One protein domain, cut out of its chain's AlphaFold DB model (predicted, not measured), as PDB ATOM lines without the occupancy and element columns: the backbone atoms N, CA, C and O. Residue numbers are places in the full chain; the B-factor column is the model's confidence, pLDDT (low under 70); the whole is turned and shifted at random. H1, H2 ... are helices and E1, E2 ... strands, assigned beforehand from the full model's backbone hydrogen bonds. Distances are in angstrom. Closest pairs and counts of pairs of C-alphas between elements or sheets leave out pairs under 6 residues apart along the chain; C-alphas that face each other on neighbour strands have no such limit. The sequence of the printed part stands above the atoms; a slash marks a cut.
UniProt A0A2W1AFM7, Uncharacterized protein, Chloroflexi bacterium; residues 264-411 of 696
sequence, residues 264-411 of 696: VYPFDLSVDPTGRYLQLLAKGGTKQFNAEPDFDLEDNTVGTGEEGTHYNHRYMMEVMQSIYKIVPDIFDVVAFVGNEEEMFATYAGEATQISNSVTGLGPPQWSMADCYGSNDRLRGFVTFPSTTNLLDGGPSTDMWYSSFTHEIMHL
ATOM      1  N   VAL A 264      29.518 -26.495   7.231       69.81
ATOM      2  CA  VAL A 264      29.983 -27.821   6.798       69.81
ATOM      3  C   VAL A 264      29.681 -28.007   5.313       69.81
ATOM      4  O   VAL A 264      30.555 -28.423   4.552       69.81
ATOM      5  N   TYR A 265      28.487 -27.574   4.892       79.00
ATOM      6  CA  TYR A 265      28.022 -27.596   3.507       79.00
ATOM      7  C   TYR A 265      27.485 -26.212   3.138       79.00
ATOM      8  O   TYR A 265      26.477 -25.787   3.694       79.00
ATOM      9  N   PRO A 266      28.157 -25.470   2.243       83.12
ATOM     10  CA  PRO A 266      27.656 -24.184   1.781       83.12
ATOM     11  C   PRO A 266      26.302 -24.328   1.080       83.12
ATOM     12  O   PRO A 266      26.126 -25.222   0.251       83.12
ATOM     13  N   PHE A 267      25.396 -23.407   1.378       90.44
ATOM     14  CA  PHE A 267      24.095 -23.258   0.740       90.44
ATOM     15  C   PHE A 267      23.778 -21.768   0.587       90.44
ATOM     16  O   PHE A 267      24.303 -20.943   1.338       90.44
ATOM     17  N   ASP A 268      22.889 -21.440  -0.346       92.62
ATOM     18  CA  ASP A 268      22.320 -20.100  -0.474       92.62
ATOM     19  C   ASP A 268      20.821 -20.130  -0.162       92.62
ATOM     20  O   ASP A 268      20.109 -21.074  -0.505       92.62
ATOM     21  N   LEU A 269      20.336 -19.072   0.487       91.94
ATOM     22  CA  LEU A 269      18.916 -18.858   0.755       91.94
ATOM     23  C   LEU A 269      18.431 -17.635  -0.014       91.94
ATOM     24  O   LEU A 269      19.063 -16.577   0.013       91.94
ATOM     25  N   SER A 270      17.278 -17.759  -0.661       85.69
ATOM     26  CA  SER A 270      16.614 -16.628  -1.302       85.69
ATOM     27  C   SER A 270      15.109 -16.662  -1.076       85.69
ATOM     28  O   SER A 270      14.530 -17.716  -0.837       85.69
ATOM     29  N   VAL A 271      14.482 -15.490  -1.114       83.12
ATOM     30  CA  VAL A 271      13.022 -15.359  -1.080       83.12
ATOM     31  C   VAL A 271      12.518 -15.387  -2.515       83.12
ATOM     32  O   VAL A 271      13.061 -14.673  -3.369       83.12
ATOM     33  N   ASP A 272      11.477 -16.173  -2.777       77.94
ATOM     34  CA  ASP A 272      10.865 -16.238  -4.099       77.94
ATOM     35  C   ASP A 272      10.286 -14.865  -4.523       77.94
ATOM     36  O   ASP A 272      10.054 -13.976  -3.690       77.94
ATOM     37  N   PRO A 273      10.028 -14.637  -5.822       68.75
ATOM     38  CA  PRO A 273       9.503 -13.362  -6.305       68.75
ATOM     39  C   PRO A 273       8.179 -12.923  -5.665       68.75
ATOM     40  O   PRO A 273       7.930 -11.717  -5.589       68.75
ATOM     41  N   THR A 274       7.341 -13.865  -5.216       70.62
ATOM     42  CA  THR A 274       6.045 -13.584  -4.582       70.62
ATOM     43  C   THR A 274       6.152 -13.290  -3.084       70.62
ATOM     44  O   THR A 274       5.219 -12.726  -2.513       70.62
ATOM     45  N   GLY A 275       7.282 -13.618  -2.450       72.88
ATOM     46  CA  GLY A 275       7.457 -13.510  -1.003       72.88
ATOM     47  C   GLY A 275       6.721 -14.596  -0.215       72.88
ATOM     48  O   GLY A 275       6.590 -14.476   0.998       72.88
ATOM     49  N   ARG A 276       6.198 -15.633  -0.874       73.62
ATOM     50  CA  ARG A 276       5.457 -16.730  -0.231       73.62
ATOM     51  C   ARG A 276       6.371 -17.875   0.199       73.62
ATOM     52  O   ARG A 276       6.021 -18.608   1.121       73.62
ATOM     53  N   TYR A 277       7.530 -18.011  -0.437       87.12
ATOM     54  CA  TYR A 277       8.422 -19.154  -0.301       87.12
ATOM     55  C   TYR A 277       9.873 -18.731  -0.115       87.12
ATOM     56  O   TYR A 277      10.304 -17.660  -0.552       87.12
ATOM     57  N   LEU A 278      10.647 -19.619   0.501       92.06
ATOM     58  CA  LEU A 278      12.099 -19.584   0.407       92.06
ATOM     59  C   LEU A 278      12.581 -20.621  -0.599       92.06
ATOM     60  O   LEU A 278      11.948 -21.654  -0.799       92.06
ATOM     61  N   GLN A 279      13.742 -20.364  -1.180       95.00
ATOM     62  CA  GLN A 279      14.528 -21.346  -1.903       95.00
ATOM     63  C   GLN A 279      15.830 -21.599  -1.150       95.00
ATOM     64  O   GLN A 279      16.564 -20.652  -0.860       95.00
ATOM     65  N   LEU A 280      16.113 -22.871  -0.883       96.44
ATOM     66  CA  LEU A 280      17.400 -23.387  -0.444       96.44
ATOM     67  C   LEU A 280      18.134 -23.963  -1.659       96.44
ATOM     68  O   LEU A 280      17.744 -24.996  -2.211       96.44
ATOM     69  N   LEU A 281      19.204 -23.282  -2.062       94.81
ATOM     70  CA  LEU A 281      20.158 -23.770  -3.049       94.81
ATOM     71  C   LEU A 281      21.229 -24.575  -2.319       94.81
ATOM     72  O   LEU A 281      22.149 -24.008  -1.726       94.81
ATOM     73  N   ALA A 282      21.076 -25.894  -2.339       90.25
ATOM     74  CA  ALA A 282      22.017 -26.830  -1.746       90.25
ATOM     75  C   ALA A 282      22.778 -27.552  -2.858       90.25
ATOM     76  O   ALA A 282      22.200 -27.962  -3.863       90.25
ATOM     77  N   LYS A 283      24.087 -27.741  -2.675       87.38
ATOM     78  CA  LYS A 283      24.880 -28.589  -3.575       87.38
ATOM     79  C   LYS A 283      24.230 -29.980  -3.671       87.38
ATOM     80  O   LYS A 283      23.780 -30.491  -2.652       87.38
ATOM     81  N   GLY A 284      24.140 -30.551  -4.878       88.19
ATOM     82  CA  GLY A 284      23.457 -31.832  -5.118       88.19
ATOM     83  C   GLY A 284      21.925 -31.793  -4.981       88.19
ATOM     84  O   GLY A 284      21.265 -32.823  -5.142       88.19
ATOM     85  N   GLY A 285      21.351 -30.620  -4.691       91.62
ATOM     86  CA  GLY A 285      19.918 -30.350  -4.665       91.62
ATOM     87  C   GLY A 285      19.124 -31.235  -3.713       91.62
ATOM     88  O   GLY A 285      19.624 -31.685  -2.681       91.62
ATOM     89  N   THR A 286      17.862 -31.496  -4.068       92.12
ATOM     90  CA  THR A 286      16.979 -32.345  -3.253       92.12
ATOM     91  C   THR A 286      17.526 -33.762  -3.070       92.12
ATOM     92  O   THR A 286      17.348 -34.336  -2.003       92.12
ATOM     93  N   LYS A 287      18.251 -34.316  -4.052       90.06
ATOM     94  CA  LYS A 287      18.806 -35.678  -3.968       90.06
ATOM     95  C   LYS A 287      19.835 -35.806  -2.858       90.06
ATOM     96  O   LYS A 287      19.798 -36.785  -2.128       90.06
ATOM     97  N   GLN A 288      20.713 -34.814  -2.718       87.19
ATOM     98  CA  GLN A 288      21.670 -34.776  -1.618       87.19
ATOM     99  C   GLN A 288      20.981 -34.426  -0.292       87.19
ATOM    100  O   GLN A 288      21.196 -35.103   0.704       87.19
ATOM    101  N   PHE A 289      20.098 -33.422  -0.271       90.81
ATOM    102  CA  PHE A 289      19.393 -33.025   0.953       90.81
ATOM    103  C   PHE A 289      18.564 -34.168   1.568       90.81
ATOM    104  O   PHE A 289      18.516 -34.324   2.789       90.81
ATOM    105  N   ASN A 290      17.936 -34.984   0.720       89.94
ATOM    106  CA  ASN A 290      17.072 -36.102   1.097       89.94
ATOM    107  C   ASN A 290      17.763 -37.471   0.992       89.94
ATOM    108  O   ASN A 290      17.075 -38.488   1.067       89.94
ATOM    109  N   ALA A 291      19.089 -37.512   0.820       83.94
ATOM    110  CA  ALA A 291      19.833 -38.764   0.799       83.94
ATOM    111  C   ALA A 291      19.727 -39.470   2.156       83.94
ATOM    112  O   ALA A 291      19.983 -38.870   3.206       83.94
ATOM    113  N   GLU A 292      19.355 -40.746   2.115       74.69
ATOM    114  CA  GLU A 292      19.324 -41.608   3.291       74.69
ATOM    115  C   GLU A 292      20.757 -41.889   3.765       74.69
ATOM    116  O   GLU A 292      21.657 -42.050   2.933       74.69
ATOM    117  N   PRO A 293      21.004 -41.909   5.085       65.75
ATOM    118  CA  PRO A 293      22.320 -42.217   5.615       65.75
ATOM    119  C   PRO A 293      22.689 -43.661   5.258       65.75
ATOM    120  O   PRO A 293      21.880 -44.575   5.420       65.75
ATOM    121  N   ASP A 294      23.921 -43.867   4.792       56.91
ATOM    122  CA  ASP A 294      24.477 -45.211   4.643       56.91
ATOM    123  C   ASP A 294      24.697 -45.784   6.052       56.91
ATOM    124  O   ASP A 294      25.540 -45.294   6.809       56.91
ATOM    125  N   PHE A 295      23.871 -46.748   6.458       50.94
ATOM    126  CA  PHE A 295      24.050 -47.457   7.723       50.94
ATOM    127  C   PHE A 295      25.192 -48.467   7.555       50.94
ATOM    128  O   PHE A 295      24.961 -49.621   7.191       50.94
ATOM    129  N   ASP A 296      26.428 -48.042   7.827       42.69
ATOM    130  CA  ASP A 296      27.561 -48.965   7.913       42.69
ATOM    131  C   ASP A 296      27.537 -49.697   9.266       42.69
ATOM    132  O   ASP A 296      27.950 -49.185  10.308       42.69
ATOM    133  N   LEU A 297      27.008 -50.920   9.240       38.69
ATOM    134  CA  LEU A 297      26.858 -51.798  10.403       38.69
ATOM    135  C   LEU A 297      28.206 -52.258  11.003       38.69
ATOM    136  O   LEU A 297      28.204 -52.803  12.105       38.69
ATOM    137  N   GLU A 298      29.349 -52.074  10.321       35.25
ATOM    138  CA  GLU A 298      30.657 -52.528  10.826       35.25
ATOM    139  C   GLU A 298      31.326 -51.545  11.807       35.25
ATOM    140  O   GLU A 298      32.174 -51.969  12.594       35.25
ATOM    141  N   ASP A 299      30.945 -50.261  11.804       37.25
ATOM    142  CA  ASP A 299      31.578 -49.215  12.633       37.25
ATOM    143  C   ASP A 299      30.711 -48.769  13.826       37.25
ATOM    144  O   ASP A 299      31.135 -47.957  14.643       37.25
ATOM    145  N   ASN A 300      29.487 -49.296  13.959       37.03
ATOM    146  CA  ASN A 300      28.516 -48.874  14.982       37.03
ATOM    147  C   ASN A 300      28.278 -47.347  15.013       37.03
ATOM    148  O   ASN A 300      27.774 -46.792  15.991       37.03
ATOM    149  N   THR A 301      28.636 -46.668  13.925       34.84
ATOM    150  CA  THR A 301      28.332 -45.276  13.668       34.84
ATOM    151  C   THR A 301      27.070 -45.263  12.818       34.84
ATOM    152  O   THR A 301      26.991 -45.883  11.761       34.84
ATOM    153  N   VAL A 302      26.034 -44.554  13.275       40.00
ATOM    154  CA  VAL A 302      25.016 -44.077  12.334       40.00
ATOM    155  C   VAL A 302      25.803 -43.260  11.324       40.00
ATOM    156  O   VAL A 302      26.436 -42.285  11.742       40.00
ATOM    157  N   GLY A 303      25.833 -43.678  10.052       39.41
ATOM    158  CA  GLY A 303      26.523 -42.936   9.002       39.41
ATOM    159  C   GLY A 303      26.158 -41.473   9.173       39.41
ATOM    160  O   GLY A 303      24.984 -41.110   9.103       39.41
ATOM    161  N   THR A 304      27.133 -40.639   9.535       41.28
ATOM    162  CA  THR A 304      26.899 -39.328  10.167       41.28
ATOM    163  C   THR A 304      26.303 -38.295   9.209       41.28
ATOM    164  O   THR A 304      26.343 -37.093   9.481       41.28
ATOM    165  N   GLY A 305      25.763 -38.737   8.066       45.06
ATOM    166  CA  GLY A 305      25.303 -37.877   6.997       45.06
ATOM    167  C   GLY A 305      26.387 -36.857   6.685       45.06
ATOM    168  O   GLY A 305      26.115 -35.656   6.709       45.06
ATOM    169  N   GLU A 306      27.628 -37.300   6.438       49.84
ATOM    170  CA  GLU A 306      28.736 -36.409   6.051       49.84
ATOM    171  C   GLU A 306      28.515 -35.752   4.668       49.84
ATOM    172  O   GLU A 306      29.451 -35.235   4.053       49.84
ATOM    173  N   GLU A 307      27.276 -35.678   4.182       59.44
ATOM    174  CA  GLU A 307      26.905 -35.159   2.873       59.44
ATOM    175  C   GLU A 307      25.707 -34.191   2.922       59.44
ATOM    176  O   GLU A 307      24.801 -34.326   2.120       59.44
ATOM    177  N   GLY A 308      25.669 -33.175   3.791       59.44
ATOM    178  CA  GLY A 308      24.694 -32.067   3.650       59.44
ATOM    179  C   GLY A 308      23.219 -32.493   3.582       59.44
ATOM    180  O   GLY A 308      22.423 -31.847   2.898       59.44
ATOM    181  N   THR A 309      22.879 -33.593   4.257       84.25
ATOM    182  CA  THR A 309      21.535 -34.179   4.298       84.25
ATOM    183  C   THR A 309      20.747 -33.632   5.490       84.25
ATOM    184  O   THR A 309      21.331 -33.149   6.466       84.25
ATOM    185  N   HIS A 310      19.418 -33.730   5.458       87.25
ATOM    186  CA  HIS A 310      18.568 -33.297   6.574       87.25
ATOM    187  C   HIS A 310      18.734 -34.146   7.852       87.25
ATOM    188  O   HIS A 310      18.395 -33.677   8.939       87.25
ATOM    189  N   TYR A 311      19.330 -35.342   7.761       85.38
ATOM    190  CA  TYR A 311      19.707 -36.158   8.923       85.38
ATOM    191  C   TYR A 311      20.886 -35.573   9.713       85.38
ATOM    192  O   TYR A 311      21.065 -35.881  10.892       85.38
ATOM    193  N   ASN A 312      21.692 -34.703   9.094       85.12
ATOM    194  CA  ASN A 312      22.820 -34.063   9.759       85.12
ATOM    195  C   ASN A 312      22.338 -32.890  10.633       85.12
ATOM    196  O   ASN A 312      22.047 -31.794  10.141       85.12
ATOM    197  N   HIS A 313      22.290 -33.093  11.957       86.31
ATOM    198  CA  HIS A 313      21.783 -32.082  12.900       86.31
ATOM    199  C   HIS A 313      22.541 -30.757  12.833       86.31
ATOM    200  O   HIS A 313      21.912 -29.704  12.912       86.31
ATOM    201  N   ARG A 314      23.872 -30.777  12.656       85.88
ATOM    202  CA  ARG A 314      24.670 -29.547  12.516       85.88
ATOM    203  C   ARG A 314      24.276 -28.783  11.254       85.88
ATOM    204  O   ARG A 314      24.046 -27.580  11.336       85.88
ATOM    205  N   TYR A 315      24.167 -29.463  10.115       88.25
ATOM    206  CA  TYR A 315      23.739 -28.837   8.862       88.25
ATOM    207  C   TYR A 315      22.335 -28.232   8.984       88.25
ATOM    208  O   TYR A 315      22.127 -27.075   8.624       88.25
ATOM    209  N   MET A 316      21.386 -28.956   9.580       92.56
ATOM    210  CA  MET A 316      20.034 -28.431   9.781       92.56
ATOM    211  C   MET A 316      19.985 -27.252  10.758       92.56
ATOM    212  O   MET A 316      19.205 -26.325  10.540       92.56
ATOM    213  N   MET A 317      20.833 -27.219  11.792       91.25
ATOM    214  CA  MET A 317      20.994 -26.020  12.625       91.25
ATOM    215  C   MET A 317      21.517 -24.837  11.800       91.25
ATOM    216  O   MET A 317      20.970 -23.740  11.898       91.25
ATOM    217  N   GLU A 318      22.536 -25.048  10.959       90.75
ATOM    218  CA  GLU A 318      23.106 -24.017  10.079       90.75
ATOM    219  C   GLU A 318      22.048 -23.440   9.116       90.75
ATOM    220  O   GLU A 318      21.904 -22.213   9.015       90.75
ATOM    221  N   VAL A 319      21.272 -24.308   8.454       93.88
ATOM    222  CA  VAL A 319      20.173 -23.939   7.541       93.88
ATOM    223  C   VAL A 319      19.088 -23.159   8.278       93.88
ATOM    224  O   VAL A 319      18.754 -22.041   7.885       93.88
ATOM    225  N   MET A 320      18.564 -23.703   9.374       94.94
ATOM    226  CA  MET A 320      17.433 -23.107  10.086       94.94
ATOM    227  C   MET A 320      17.809 -21.788  10.764       94.94
ATOM    228  O   MET A 320      17.090 -20.802  10.603       94.94
ATOM    229  N   GLN A 321      18.984 -21.692  11.401       92.19
ATOM    230  CA  GLN A 321      19.464 -20.414  11.941       92.19
ATOM    231  C   GLN A 321      19.650 -19.359  10.843       92.19
ATOM    232  O   GLN A 321      19.558 -18.162  11.111       92.19
ATOM    233  N   SER A 322      19.944 -19.774   9.608       91.81
ATOM    234  CA  SER A 322      20.044 -18.862   8.466       91.81
ATOM    235  C   SER A 322      18.666 -18.437   7.951       91.81
ATOM    236  O   SER A 322      18.489 -17.265   7.622       91.81
ATOM    237  N   ILE A 323      17.674 -19.335   7.972       92.75
ATOM    238  CA  ILE A 323      16.265 -19.024   7.686       92.75
ATOM    239  C   ILE A 323      15.729 -17.987   8.684       92.75
ATOM    240  O   ILE A 323      15.255 -16.930   8.272       92.75
ATOM    241  N   TYR A 324      15.869 -18.216   9.992       89.56
ATOM    242  CA  TYR A 324      15.345 -17.307  11.026       89.56
ATOM    243  C   TYR A 324      16.064 -15.952  11.117       89.56
ATOM    244  O   TYR A 324      15.588 -15.038  11.786       89.56
ATOM    245  N   LYS A 325      17.180 -15.760  10.398       86.56
ATOM    246  CA  LYS A 325      17.783 -14.428  10.204       86.56
ATOM    247  C   LYS A 325      17.048 -13.578   9.166       86.56
ATOM    248  O   LYS A 325      17.225 -12.361   9.173       86.56
ATOM    249  N   ILE A 326      16.283 -14.194   8.261       83.88
ATOM    250  CA  ILE A 326      15.605 -13.512   7.146       83.88
ATOM    251  C   ILE A 326      14.077 -13.572   7.233       83.88
ATOM    252  O   ILE A 326      13.408 -12.797   6.553       83.88
ATOM    253  N   VAL A 327      13.520 -14.456   8.065       80.44
ATOM    254  CA  VAL A 327      12.075 -14.553   8.308       80.44
ATOM    255  C   VAL A 327      11.728 -14.197   9.756       80.44
ATOM    256  O   VAL A 327      12.542 -14.422  10.651       80.44
ATOM    257  N   PRO A 328      10.527 -13.653  10.023       80.56
ATOM    258  CA  PRO A 328      10.065 -13.461  11.389       80.56
ATOM    259  C   PRO A 328       9.790 -14.806  12.073       80.56
ATOM    260  O   PRO A 328       9.363 -15.770  11.439       80.56
ATOM    261  N   ASP A 329       9.964 -14.836  13.390       85.12
ATOM    262  CA  ASP A 329       9.728 -16.009  14.231       85.12
ATOM    263  C   ASP A 329       8.226 -16.233  14.492       85.12
ATOM    264  O   ASP A 329       7.675 -15.932  15.555       85.12
ATOM    265  N   ILE A 330       7.521 -16.646  13.437       84.12
ATOM    266  CA  ILE A 330       6.062 -16.816  13.425       84.12
ATOM    267  C   ILE A 330       5.602 -18.169  12.876       84.12
ATOM    268  O   ILE A 330       4.413 -18.335  12.606       84.12
ATOM    269  N   PHE A 331       6.521 -19.103  12.671       87.88
ATOM    270  CA  PHE A 331       6.227 -20.378  12.035       87.88
ATOM    271  C   PHE A 331       6.278 -21.500  13.060       87.88
ATOM    272  O   PHE A 331       7.228 -21.614  13.827       87.88
ATOM    273  N   ASP A 332       5.241 -22.324  13.046       93.19
ATOM    274  CA  ASP A 332       5.151 -23.525  13.865       93.19
ATOM    275  C   ASP A 332       5.858 -24.686  13.142       93.19
ATOM    276  O   ASP A 332       6.446 -25.551  13.787       93.19
ATOM    277  N   VAL A 333       5.865 -24.673  11.798       95.44
ATOM    278  CA  VAL A 333       6.495 -25.700  10.951       95.44
ATOM    279  C   VAL A 333       7.280 -25.081   9.791       95.44
ATOM    280  O   VAL A 333       6.808 -24.148   9.137       95.44
ATOM    281  N   VAL A 334       8.452 -25.644   9.490       96.75
ATOM    282  CA  VAL A 334       9.173 -25.405   8.227       96.75
ATOM    283  C   VAL A 334       9.069 -26.653   7.349       96.75
ATOM    284  O   VAL A 334       9.474 -27.731   7.767       96.75
ATOM    285  N   ALA A 335       8.513 -26.527   6.148       95.75
ATOM    286  CA  ALA A 335       8.361 -27.616   5.190       95.75
ATOM    287  C   ALA A 335       9.398 -27.494   4.068       95.75
ATOM    288  O   ALA A 335       9.337 -26.567   3.260       95.75
ATOM    289  N   PHE A 336      10.340 -28.432   4.013       97.06
ATOM    290  CA  PHE A 336      11.313 -28.560   2.934       97.06
ATOM    291  C   PHE A 336      10.716 -29.395   1.802       97.06
ATOM    292  O   PHE A 336      10.280 -30.521   2.024       97.06
ATOM    293  N   VAL A 337      10.664 -28.845   0.590       95.56
ATOM    294  CA  VAL A 337      10.031 -29.497  -0.569       95.56
ATOM    295  C   VAL A 337      11.044 -29.604  -1.697       95.56
ATOM    296  O   VAL A 337      11.503 -28.588  -2.219       95.56
ATOM    297  N   GLY A 338      11.390 -30.825  -2.091       94.31
ATOM    298  CA  GLY A 338      12.238 -31.067  -3.250       94.31
ATOM    299  C   GLY A 338      11.565 -30.659  -4.557       94.31
ATOM    300  O   GLY A 338      10.370 -30.881  -4.749       94.31
ATOM    301  N   ASN A 339      12.341 -30.077  -5.473       92.50
ATOM    302  CA  ASN A 339      11.847 -29.609  -6.772       92.50
ATOM    303  C   ASN A 339      11.666 -30.723  -7.824       92.50
ATOM    304  O   ASN A 339      11.147 -30.455  -8.904       92.50
ATOM    305  N   GLU A 340      12.089 -31.955  -7.535       88.94
ATOM    306  CA  GLU A 340      11.929 -33.094  -8.446       88.94
ATOM    307  C   GLU A 340      10.455 -33.538  -8.516       88.94
ATOM    308  O   GLU A 340       9.689 -33.398  -7.555       88.94
ATOM    309  N   GLU A 341      10.035 -34.063  -9.667       83.00
ATOM    310  CA  GLU A 341       8.675 -34.586  -9.847       83.00
ATOM    311  C   GLU A 341       8.565 -36.030  -9.355       83.00
ATOM    312  O   GLU A 341       7.628 -36.354  -8.635       83.00
ATOM    313  N   GLU A 342       9.530 -36.887  -9.693       82.19
ATOM    314  CA  GLU A 342       9.499 -38.309  -9.345       82.19
ATOM    315  C   GLU A 342      10.127 -38.592  -7.973       82.19
ATOM    316  O   GLU A 342      11.137 -38.002  -7.580       82.19
ATOM    317  N   MET A 343       9.538 -39.557  -7.264       78.56
ATOM    318  CA  MET A 343      10.077 -40.097  -6.021       78.56
ATOM    319  C   MET A 343      11.408 -40.817  -6.275       78.56
ATOM    320  O   MET A 343      11.505 -41.674  -7.154       78.56
ATOM    321  N   PHE A 344      12.424 -40.493  -5.476       82.38
ATOM    322  CA  PHE A 344      13.737 -41.151  -5.520       82.38
ATOM    323  C   PHE A 344      14.201 -41.699  -4.164       82.38
ATOM    324  O   PHE A 344      15.123 -42.511  -4.137       82.38
ATOM    325  N   ALA A 345      13.599 -41.250  -3.060       84.00
ATOM    326  CA  ALA A 345      13.865 -41.763  -1.719       84.00
ATOM    327  C   ALA A 345      12.925 -42.933  -1.389       84.00
ATOM    328  O   ALA A 345      11.917 -43.131  -2.071       84.00
ATOM    329  N   THR A 346      13.236 -43.703  -0.344       83.50
ATOM    330  CA  THR A 346      12.381 -44.818   0.099       83.50
ATOM    331  C   THR A 346      11.195 -44.360   0.952       83.50
ATOM    332  O   THR A 346      10.236 -45.114   1.125       83.50
ATOM    333  N   TYR A 347      11.214 -43.110   1.422       85.56
ATOM    334  CA  TYR A 347      10.142 -42.463   2.176       85.56
ATOM    335  C   TYR A 347       9.456 -41.360   1.357       85.56
ATOM    336  O   TYR A 347      10.042 -40.772   0.446       85.56
ATOM    337  N   ALA A 348       8.192 -41.078   1.680       86.38
ATOM    338  CA  ALA A 348       7.418 -40.012   1.041       86.38
ATOM    339  C   ALA A 348       7.488 -38.689   1.825       86.38
ATOM    340  O   ALA A 348       7.551 -37.609   1.245       86.38
ATOM    341  N   GLY A 349       7.557 -38.756   3.146       90.25
ATOM    342  CA  GLY A 349       7.815 -37.604   3.987       90.25
ATOM    343  C   GLY A 349       8.537 -38.029   5.251       90.25
ATOM    344  O   GLY A 349       8.567 -39.213   5.585       90.25
ATOM    345  N   GLU A 350       9.154 -37.060   5.914       91.44
ATOM    346  CA  GLU A 350       9.693 -37.255   7.254       91.44
ATOM    347  C   GLU A 350       9.466 -36.003   8.099       91.44
ATOM    348  O   GLU A 350       9.638 -34.874   7.630       91.44
ATOM    349  N   ALA A 351       9.110 -36.213   9.363       93.75
ATOM    350  CA  ALA A 351       8.928 -35.172  10.356       93.75
ATOM    351  C   ALA A 351      10.003 -35.238  11.443       93.75
ATOM    352  O   ALA A 351      10.235 -36.270  12.066       93.75
ATOM    353  N   THR A 352      10.603 -34.090  11.754       93.44
ATOM    354  CA  THR A 352      11.492 -33.931  12.907       93.44
ATOM    355  C   THR A 352      10.887 -32.948  13.898       93.44
ATOM    356  O   THR A 352      10.779 -31.748  13.628       93.44
ATOM    357  N   GLN A 353      10.537 -33.447  15.087       93.44
ATOM    358  CA  GLN A 353      10.086 -32.610  16.197       93.44
ATOM    359  C   GLN A 353      11.275 -31.867  16.833       93.44
ATOM    360  O   GLN A 353      12.312 -32.458  17.137       93.44
ATOM    361  N   ILE A 354      11.109 -30.562  17.044       94.56
ATOM    362  CA  ILE A 354      12.079 -29.634  17.650       94.56
ATOM    363  C   ILE A 354      11.590 -29.129  19.007       94.56
ATOM    364  O   ILE A 354      12.382 -28.838  19.900       94.56
ATOM    365  N   SER A 355      10.285 -28.986  19.181       94.50
ATOM    366  CA  SER A 355       9.730 -28.597  20.466       94.50
ATOM    367  C   SER A 355       8.322 -29.139  20.629       94.50
ATOM    368  O   SER A 355       7.647 -29.527  19.673       94.50
ATOM    369  N   ASN A 356       7.882 -29.158  21.877       93.50
ATOM    370  CA  ASN A 356       6.499 -29.352  22.237       93.50
ATOM    371  C   ASN A 356       6.171 -28.458  23.434       93.50
ATOM    372  O   ASN A 356       6.718 -28.629  24.521       93.50
ATOM    373  N   SER A 357       5.241 -27.530  23.247       92.12
ATOM    374  CA  SER A 357       4.713 -26.678  24.315       92.12
ATOM    375  C   SER A 357       3.344 -27.144  24.823       92.12
ATOM    376  O   SER A 357       2.787 -26.533  25.736       92.12
ATOM    377  N   VAL A 358       2.806 -28.243  24.286       92.31
ATOM    378  CA  VAL A 358       1.452 -28.736  24.564       92.31
ATOM    379  C   VAL A 358       1.500 -29.976  25.461       92.31
ATOM    380  O   VAL A 358       2.264 -30.910  25.224       92.31
ATOM    381  N   THR A 359       0.674 -30.004  26.506       92.31
ATOM    382  CA  THR A 359       0.543 -31.168  27.398       92.31
ATOM    383  C   THR A 359      -0.325 -32.267  26.780       92.31
ATOM    384  O   THR A 359      -1.186 -31.993  25.946       92.31
ATOM    385  N   GLY A 360      -0.148 -33.512  27.231       91.75
ATOM    386  CA  GLY A 360      -1.061 -34.610  26.898       91.75
ATOM    387  C   GLY A 360      -0.902 -35.220  25.502       91.75
ATOM    388  O   GLY A 360      -1.857 -35.806  25.013       91.75
ATOM    389  N   LEU A 361       0.267 -35.096  24.856       88.94
ATOM    390  CA  LEU A 361       0.511 -35.601  23.491       88.94
ATOM    391  C   LEU A 361       1.299 -36.916  23.412       88.94
ATOM    392  O   LEU A 361       1.620 -37.358  22.317       88.94
ATOM    393  N   GLY A 362       1.638 -37.527  24.547       88.25
ATOM    394  CA  GLY A 362       2.654 -38.584  24.617       88.25
ATOM    395  C   GLY A 362       4.001 -37.985  25.033       88.25
ATOM    396  O   GLY A 362       4.321 -38.025  26.231       88.25
ATOM    397  N   PRO A 363       4.750 -37.340  24.109       88.44
ATOM    398  CA  PRO A 363       5.967 -36.614  24.445       88.44
ATOM    399  C   PRO A 363       5.729 -35.530  25.514       88.44
ATOM    400  O   PRO A 363       4.665 -34.898  25.534       88.44
ATOM    401  N   PRO A 364       6.708 -35.281  26.401       91.25
ATOM    402  CA  PRO A 364       6.619 -34.232  27.405       91.25
ATOM    403  C   PRO A 364       6.660 -32.844  26.764       91.25
ATOM    404  O   PRO A 364       6.814 -32.705  25.551       91.25
ATOM    405  N   GLN A 365       6.537 -31.798  27.577       91.75
ATOM    406  CA  GLN A 365       6.881 -30.453  27.131       91.75
ATOM    407  C   GLN A 365       8.404 -30.293  27.141       91.75
ATOM    408  O   GLN A 365       9.059 -30.649  28.116       91.75
ATOM    409  N   TRP A 366       8.965 -29.787  26.050       93.19
ATOM    410  CA  TRP A 366      10.406 -29.609  25.868       93.19
ATOM    411  C   TRP A 366      10.660 -28.651  24.700       93.19
ATOM    412  O   TRP A 366       9.783 -28.442  23.859       93.19
ATOM    413  N   SER A 367      11.858 -28.077  24.613       93.06
ATOM    414  CA  SER A 367      12.237 -27.254  23.465       93.06
ATOM    415  C   SER A 367      13.731 -27.324  23.198       93.06
ATOM    416  O   SER A 367      14.555 -27.196  24.105       93.06
ATOM    417  N   MET A 368      14.063 -27.479  21.920       92.12
ATOM    418  CA  MET A 368      15.377 -27.169  21.371       92.12
ATOM    419  C   MET A 368      15.270 -26.111  20.256       92.12
ATOM    420  O   MET A 368      16.145 -26.022  19.398       92.12
ATOM    421  N   ALA A 369      14.201 -25.305  20.243       92.56
ATOM    422  CA  ALA A 369      13.948 -24.308  19.197       92.56
ATOM    423  C   ALA A 369      15.085 -23.280  19.061       92.56
ATOM    424  O   ALA A 369      15.480 -22.942  17.940       92.56
ATOM    425  N   ASP A 370      15.691 -22.882  20.184       87.81
ATOM    426  CA  ASP A 370      16.820 -21.946  20.219       87.81
ATOM    427  C   ASP A 370      18.019 -22.436  19.387       87.81
ATOM    428  O   ASP A 370      18.717 -21.636  18.761       87.81
ATOM    429  N   CYS A 371      18.239 -23.754  19.294       89.56
ATOM    430  CA  CYS A 371      19.325 -24.328  18.485       89.56
ATOM    431  C   CYS A 371      19.143 -24.068  16.992       89.56
ATOM    432  O   CYS A 371      20.112 -24.058  16.234       89.56
ATOM    433  N   TYR A 372      17.895 -23.881  16.575       92.62
ATOM    434  CA  TYR A 372      17.489 -23.676  15.194       92.62
ATOM    435  C   TYR A 372      17.185 -22.201  14.892       92.62
ATOM    436  O   TYR A 372      16.837 -21.879  13.761       92.62
ATOM    437  N   GLY A 373      17.361 -21.296  15.864       90.25
ATOM    438  CA  GLY A 373      17.165 -19.851  15.700       90.25
ATOM    439  C   GLY A 373      15.741 -19.345  15.956       90.25
ATOM    440  O   GLY A 373      15.480 -18.172  15.700       90.25
ATOM    441  N   SER A 374      14.844 -20.192  16.466       92.25
ATOM    442  CA  SER A 374      13.468 -19.837  16.848       92.25
ATOM    443  C   SER A 374      13.366 -19.626  18.361       92.25
ATOM    444  O   SER A 374      13.903 -20.427  19.114       92.25
ATOM    445  N   ASN A 375      12.580 -18.648  18.818       86.31
ATOM    446  CA  ASN A 375      12.278 -18.403  20.234       86.31
ATOM    447  C   ASN A 375      11.028 -19.203  20.652       86.31
ATOM    448  O   ASN A 375       9.946 -18.645  20.845       86.31
ATOM    449  N   ASP A 376      11.174 -20.527  20.742       81.69
ATOM    450  CA  ASP A 376      10.155 -21.479  21.232       81.69
ATOM    451  C   ASP A 376       8.844 -21.599  20.433       81.69
ATOM    452  O   ASP A 376       7.927 -22.306  20.857       81.69
ATOM    453  N   ARG A 377       8.733 -20.963  19.261       86.81
ATOM    454  CA  ARG A 377       7.568 -21.146  18.387       86.81
ATOM    455  C   ARG A 377       7.673 -22.372  17.483       86.81
ATOM    456  O   ARG A 377       6.685 -23.075  17.285       86.81
ATOM    457  N   LEU A 378       8.860 -22.629  16.940       94.62
ATOM    458  CA  LEU A 378       9.099 -23.733  16.022       94.62
ATOM    459  C   LEU A 378       8.858 -25.080  16.698       94.62
ATOM    460  O   LEU A 378       9.621 -25.502  17.570       94.62
ATOM    461  N   ARG A 379       7.845 -25.795  16.219       95.50
ATOM    462  CA  ARG A 379       7.501 -27.142  16.663       95.50
ATOM    463  C   ARG A 379       8.351 -28.209  15.989       95.50
ATOM    464  O   ARG A 379       8.714 -29.199  16.619       95.50
ATOM    465  N   GLY A 380       8.691 -28.012  14.720       96.19
ATOM    466  CA  GLY A 380       9.498 -28.955  13.955       96.19
ATOM    467  C   GLY A 380       9.632 -28.581  12.488       96.19
ATOM    468  O   GLY A 380       9.138 -27.543  12.045       96.19
ATOM    469  N   PHE A 381      10.295 -29.442  11.729       97.06
ATOM    470  CA  PHE A 381      10.300 -29.363  10.274       97.06
ATOM    471  C   PHE A 381       9.814 -30.674   9.668       97.06
ATOM    472  O   PHE A 381       9.910 -31.729  10.293       97.06
ATOM    473  N   VAL A 382       9.297 -30.580   8.450       95.69
ATOM    474  CA  VAL A 382       8.929 -31.727   7.620       95.69
ATOM    475  C   VAL A 382       9.696 -31.643   6.307       95.69
ATOM    476  O   VAL A 382       9.957 -30.539   5.825       95.69
ATOM    477  N   THR A 383      10.084 -32.776   5.737       95.06
ATOM    478  CA  THR A 383      10.760 -32.832   4.437       95.06
ATOM    479  C   THR A 383      10.028 -33.755   3.474       95.06
ATOM    480  O   THR A 383       9.519 -34.800   3.871       95.06
ATOM    481  N   PHE A 384       9.975 -33.354   2.205       93.31
ATOM    482  CA  PHE A 384       9.394 -34.113   1.104       93.31
ATOM    483  C   PHE A 384      10.429 -34.209  -0.025       93.31
ATOM    484  O   PHE A 384      10.817 -33.171  -0.574       93.31
ATOM    485  N   PRO A 385      10.874 -35.419  -0.412       91.62
ATOM    486  CA  PRO A 385      11.899 -35.600  -1.445       91.62
ATOM    487  C   PRO A 385      11.517 -35.030  -2.813       91.62
ATOM    488  O   PRO A 385      12.376 -34.530  -3.544       91.62
ATOM    489  N   SER A 386      10.227 -35.073  -3.147       89.81
ATOM    490  CA  SER A 386       9.686 -34.632  -4.430       89.81
ATOM    491  C   SER A 386       8.342 -33.919  -4.266       89.81
ATOM    492  O   SER A 386       7.654 -34.038  -3.246       89.81
ATOM    493  N   THR A 387       7.927 -33.214  -5.316       87.38
ATOM    494  CA  THR A 387       6.615 -32.561  -5.368       87.38
ATOM    495  C   THR A 387       5.454 -33.563  -5.388       87.38
ATOM    496  O   THR A 387       4.401 -33.258  -4.833       87.38
ATOM    497  N   THR A 388       5.624 -34.767  -5.951       82.25
ATOM    498  CA  THR A 388       4.586 -35.819  -5.905       82.25
ATOM    499  C   THR A 388       4.469 -36.457  -4.526       82.25
ATOM    500  O   THR A 388       3.376 -36.834  -4.128       82.25
ATOM    501  N   ASN A 389       5.543 -36.507  -3.735       84.19
ATOM    502  CA  ASN A 389       5.427 -36.972  -2.355       84.19
ATOM    503  C   ASN A 389       4.686 -35.974  -1.445       84.19
ATOM    504  O   ASN A 389       3.943 -36.377  -0.550       84.19
ATOM    505  N   LEU A 390       4.845 -34.671  -1.699       80.88
ATOM    506  CA  LEU A 390       4.058 -33.637  -1.023       80.88
ATOM    507  C   LEU A 390       2.556 -33.812  -1.312       80.88
ATOM    508  O   LEU A 390       1.728 -33.772  -0.400       80.88
ATOM    509  N   LEU A 391       2.207 -33.994  -2.582       76.81
ATOM    510  CA  LEU A 391       0.846 -34.257  -3.036       76.81
ATOM    511  C   LEU A 391       0.921 -34.914  -4.410       76.81
ATOM    512  O   LEU A 391       1.318 -34.237  -5.345       76.81
ATOM    513  N   ASP A 392       0.506 -36.162  -4.566       69.50
ATOM    514  CA  ASP A 392       0.314 -36.823  -5.854       69.50
ATOM    515  C   ASP A 392      -1.162 -36.724  -6.261       69.50
ATOM    516  O   ASP A 392      -2.053 -36.858  -5.423       69.50
ATOM    517  N   GLY A 393      -1.439 -36.452  -7.534       59.69
ATOM    518  CA  GLY A 393      -2.801 -36.263  -8.038       59.69
ATOM    519  C   GLY A 393      -2.961 -35.079  -8.993       59.69
ATOM    520  O   GLY A 393      -2.406 -33.996  -8.809       59.69
ATOM    521  N   GLY A 394      -3.747 -35.303 -10.044       46.03
ATOM    522  CA  GLY A 394      -4.150 -34.303 -11.027       46.03
ATOM    523  C   GLY A 394      -5.535 -34.637 -11.589       46.03
ATOM    524  O   GLY A 394      -6.074 -35.702 -11.302       46.03
ATOM    525  N   PRO A 395      -6.137 -33.781 -12.433       38.69
ATOM    526  CA  PRO A 395      -7.507 -33.955 -12.948       38.69
ATOM    527  C   PRO A 395      -7.749 -35.224 -13.799       38.69
ATOM    528  O   PRO A 395      -8.840 -35.393 -14.342       38.69
ATOM    529  N   SER A 396      -6.747 -36.093 -13.958       40.78
ATOM    530  CA  SER A 396      -6.790 -37.349 -14.712       40.78
ATOM    531  C   SER A 396      -6.710 -38.618 -13.857       40.78
ATOM    532  O   SER A 396      -6.829 -39.704 -14.423       40.78
ATOM    533  N   THR A 397      -6.492 -38.516 -12.541       42.69
ATOM    534  CA  THR A 397      -6.479 -39.660 -11.618       42.69
ATOM    535  C   THR A 397      -7.568 -39.470 -10.566       42.69
ATOM    536  O   THR A 397      -7.627 -38.439  -9.905       42.69
ATOM    537  N   ASP A 398      -8.436 -40.469 -10.389       47.88
ATOM    538  CA  ASP A 398      -9.489 -40.461  -9.355       47.88
ATOM    539  C   ASP A 398      -8.921 -40.642  -7.923       47.88
ATOM    540  O   ASP A 398      -9.678 -40.759  -6.964       47.88
ATOM    541  N   MET A 399      -7.592 -40.657  -7.766       49.88
ATOM    542  CA  MET A 399      -6.872 -40.736  -6.493       49.88
ATOM    543  C   MET A 399      -5.894 -39.567  -6.381       49.88
ATOM    544  O   MET A 399      -5.078 -39.344  -7.281       49.88
ATOM    545  N   TRP A 400      -5.990 -38.853  -5.261       57.03
ATOM    546  CA  TRP A 400      -4.937 -37.988  -4.738       57.03
ATOM    547  C   TRP A 400      -4.233 -38.758  -3.609       57.03
ATOM    548  O   TRP A 400      -4.826 -39.668  -3.038       57.03
ATOM    549  N   TYR A 401      -2.990 -38.431  -3.290       63.50
ATOM    550  CA  TYR A 401      -2.256 -38.959  -2.139       63.50
ATOM    551  C   TYR A 401      -1.392 -37.832  -1.579       63.50
ATOM    552  O   TYR A 401      -0.755 -37.122  -2.345       63.50
ATOM    553  N   SER A 402      -1.363 -37.625  -0.263       73.69
ATOM    554  CA  SER A 402      -0.490 -36.613   0.336       73.69
ATOM    555  C   SER A 402       0.123 -37.116   1.628       73.69
ATOM    556  O   SER A 402      -0.592 -37.504   2.550       73.69
ATOM    557  N   SER A 403       1.448 -37.023   1.717       81.75
ATOM    558  CA  SER A 403       2.179 -37.249   2.964       81.75
ATOM    559  C   SER A 403       2.184 -36.011   3.862       81.75
ATOM    560  O   SER A 403       2.601 -36.088   5.008       81.75
ATOM    561  N   PHE A 404       1.684 -34.861   3.396       83.50
ATOM    562  CA  PHE A 404       1.778 -33.610   4.141       83.50
ATOM    563  C   PHE A 404       1.110 -33.684   5.518       83.50
ATOM    564  O   PHE A 404       1.760 -33.467   6.538       83.50
ATOM    565  N   THR A 405      -0.180 -34.019   5.562       81.50
ATOM    566  CA  THR A 405      -0.915 -34.106   6.833       81.50
ATOM    567  C   THR A 405      -0.359 -35.220   7.722       81.50
ATOM    568  O   THR A 405      -0.329 -35.056   8.938       81.50
ATOM    569  N   HIS A 406       0.133 -36.311   7.125       87.31
ATOM    570  CA  HIS A 406       0.796 -37.398   7.845       87.31
ATOM    571  C   HIS A 406       2.021 -36.886   8.610       87.31
ATOM    572  O   HIS A 406       2.093 -37.043   9.828       87.31
ATOM    573  N   GLU A 407       2.928 -36.177   7.934       90.94
ATOM    574  CA  GLU A 407       4.129 -35.639   8.581       90.94
ATOM    575  C   GLU A 407       3.812 -34.555   9.613       90.94
ATOM    576  O   GLU A 407       4.437 -34.482  10.672       90.94
ATOM    577  N   ILE A 408       2.797 -33.725   9.358       88.81
ATOM    578  CA  ILE A 408       2.340 -32.743  10.346       88.81
ATOM    579  C   ILE A 408       1.856 -33.439  11.623       88.81
ATOM    580  O   ILE A 408       2.156 -32.961  12.717       88.81
ATOM    581  N   MET A 409       1.171 -34.580  11.522       89.56
ATOM    582  CA  MET A 409       0.650 -35.283  12.695       89.56
ATOM    583  C   MET A 409       1.730 -35.833  13.625       89.56
ATOM    584  O   MET A 409       1.546 -35.802  14.847       89.56
ATOM    585  N   HIS A 410       2.888 -36.225  13.097       92.50
ATOM    586  CA  HIS A 410       4.042 -36.594  13.927       92.50
ATOM    587  C   HIS A 410       4.494 -35.445  14.836       92.50
ATOM    588  O   HIS A 410       4.873 -35.665  15.987       92.50
ATOM    589  N   LEU A 411       4.373 -34.188  14.389       93.69
ATOM    590  CA  LEU A 411       4.722 -33.032  15.220       93.69
ATOM    591  C   LEU A 411       3.762 -32.857  16.410       93.69
ATOM    592  O   LEU A 411       4.186 -32.347  17.454       93.69
TER     593      LEU A 411
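Overview. This is residues 264 to 411 of the 696 residues of an uncharacterized protein of Chloroflexi bacterium (UniProt A0A2W1AFM7). Amid little regular structure, loops surround a small mixed sheet, E3 E5 E4, with H5 over one face and hairpin E1 E2 near E3. Five named helices and five strands hold 58 of 148 printed residues, class mixed. Compact, it spans 44 by 41 by 37 A, radius of gyration of the C-alphas 16.1 A.

Along the chain. Find C-alpha 267 at (24.095, -23.258, 0.740), where E1, residues 267 to 271, begins; then come E2, 277 to 282, H1, 285 to 289, H2, 313 to 323, E3, 333 to 338, E4, 350 to 353, H3, 369 to 372, E5, 380 to 384, H4, 387 to 390, and H5, 404 to 411, which ends at C-alpha 411 at (4.722, -33.032, 15.220).

Arrangement. Between parallel E3 and E5 find N 336 and O 382, 2.8 A apart. H5's height over the sheet is 7.8 A. H1 and H2 have every O i to N i+4 pair within hydrogen-bond range, H5 3 of 4.

Size, cuts and confidence. The printed part has no cut; 28 residues have pLDDT under 70, among them residues 293 to 308 in the long link H1 to H2.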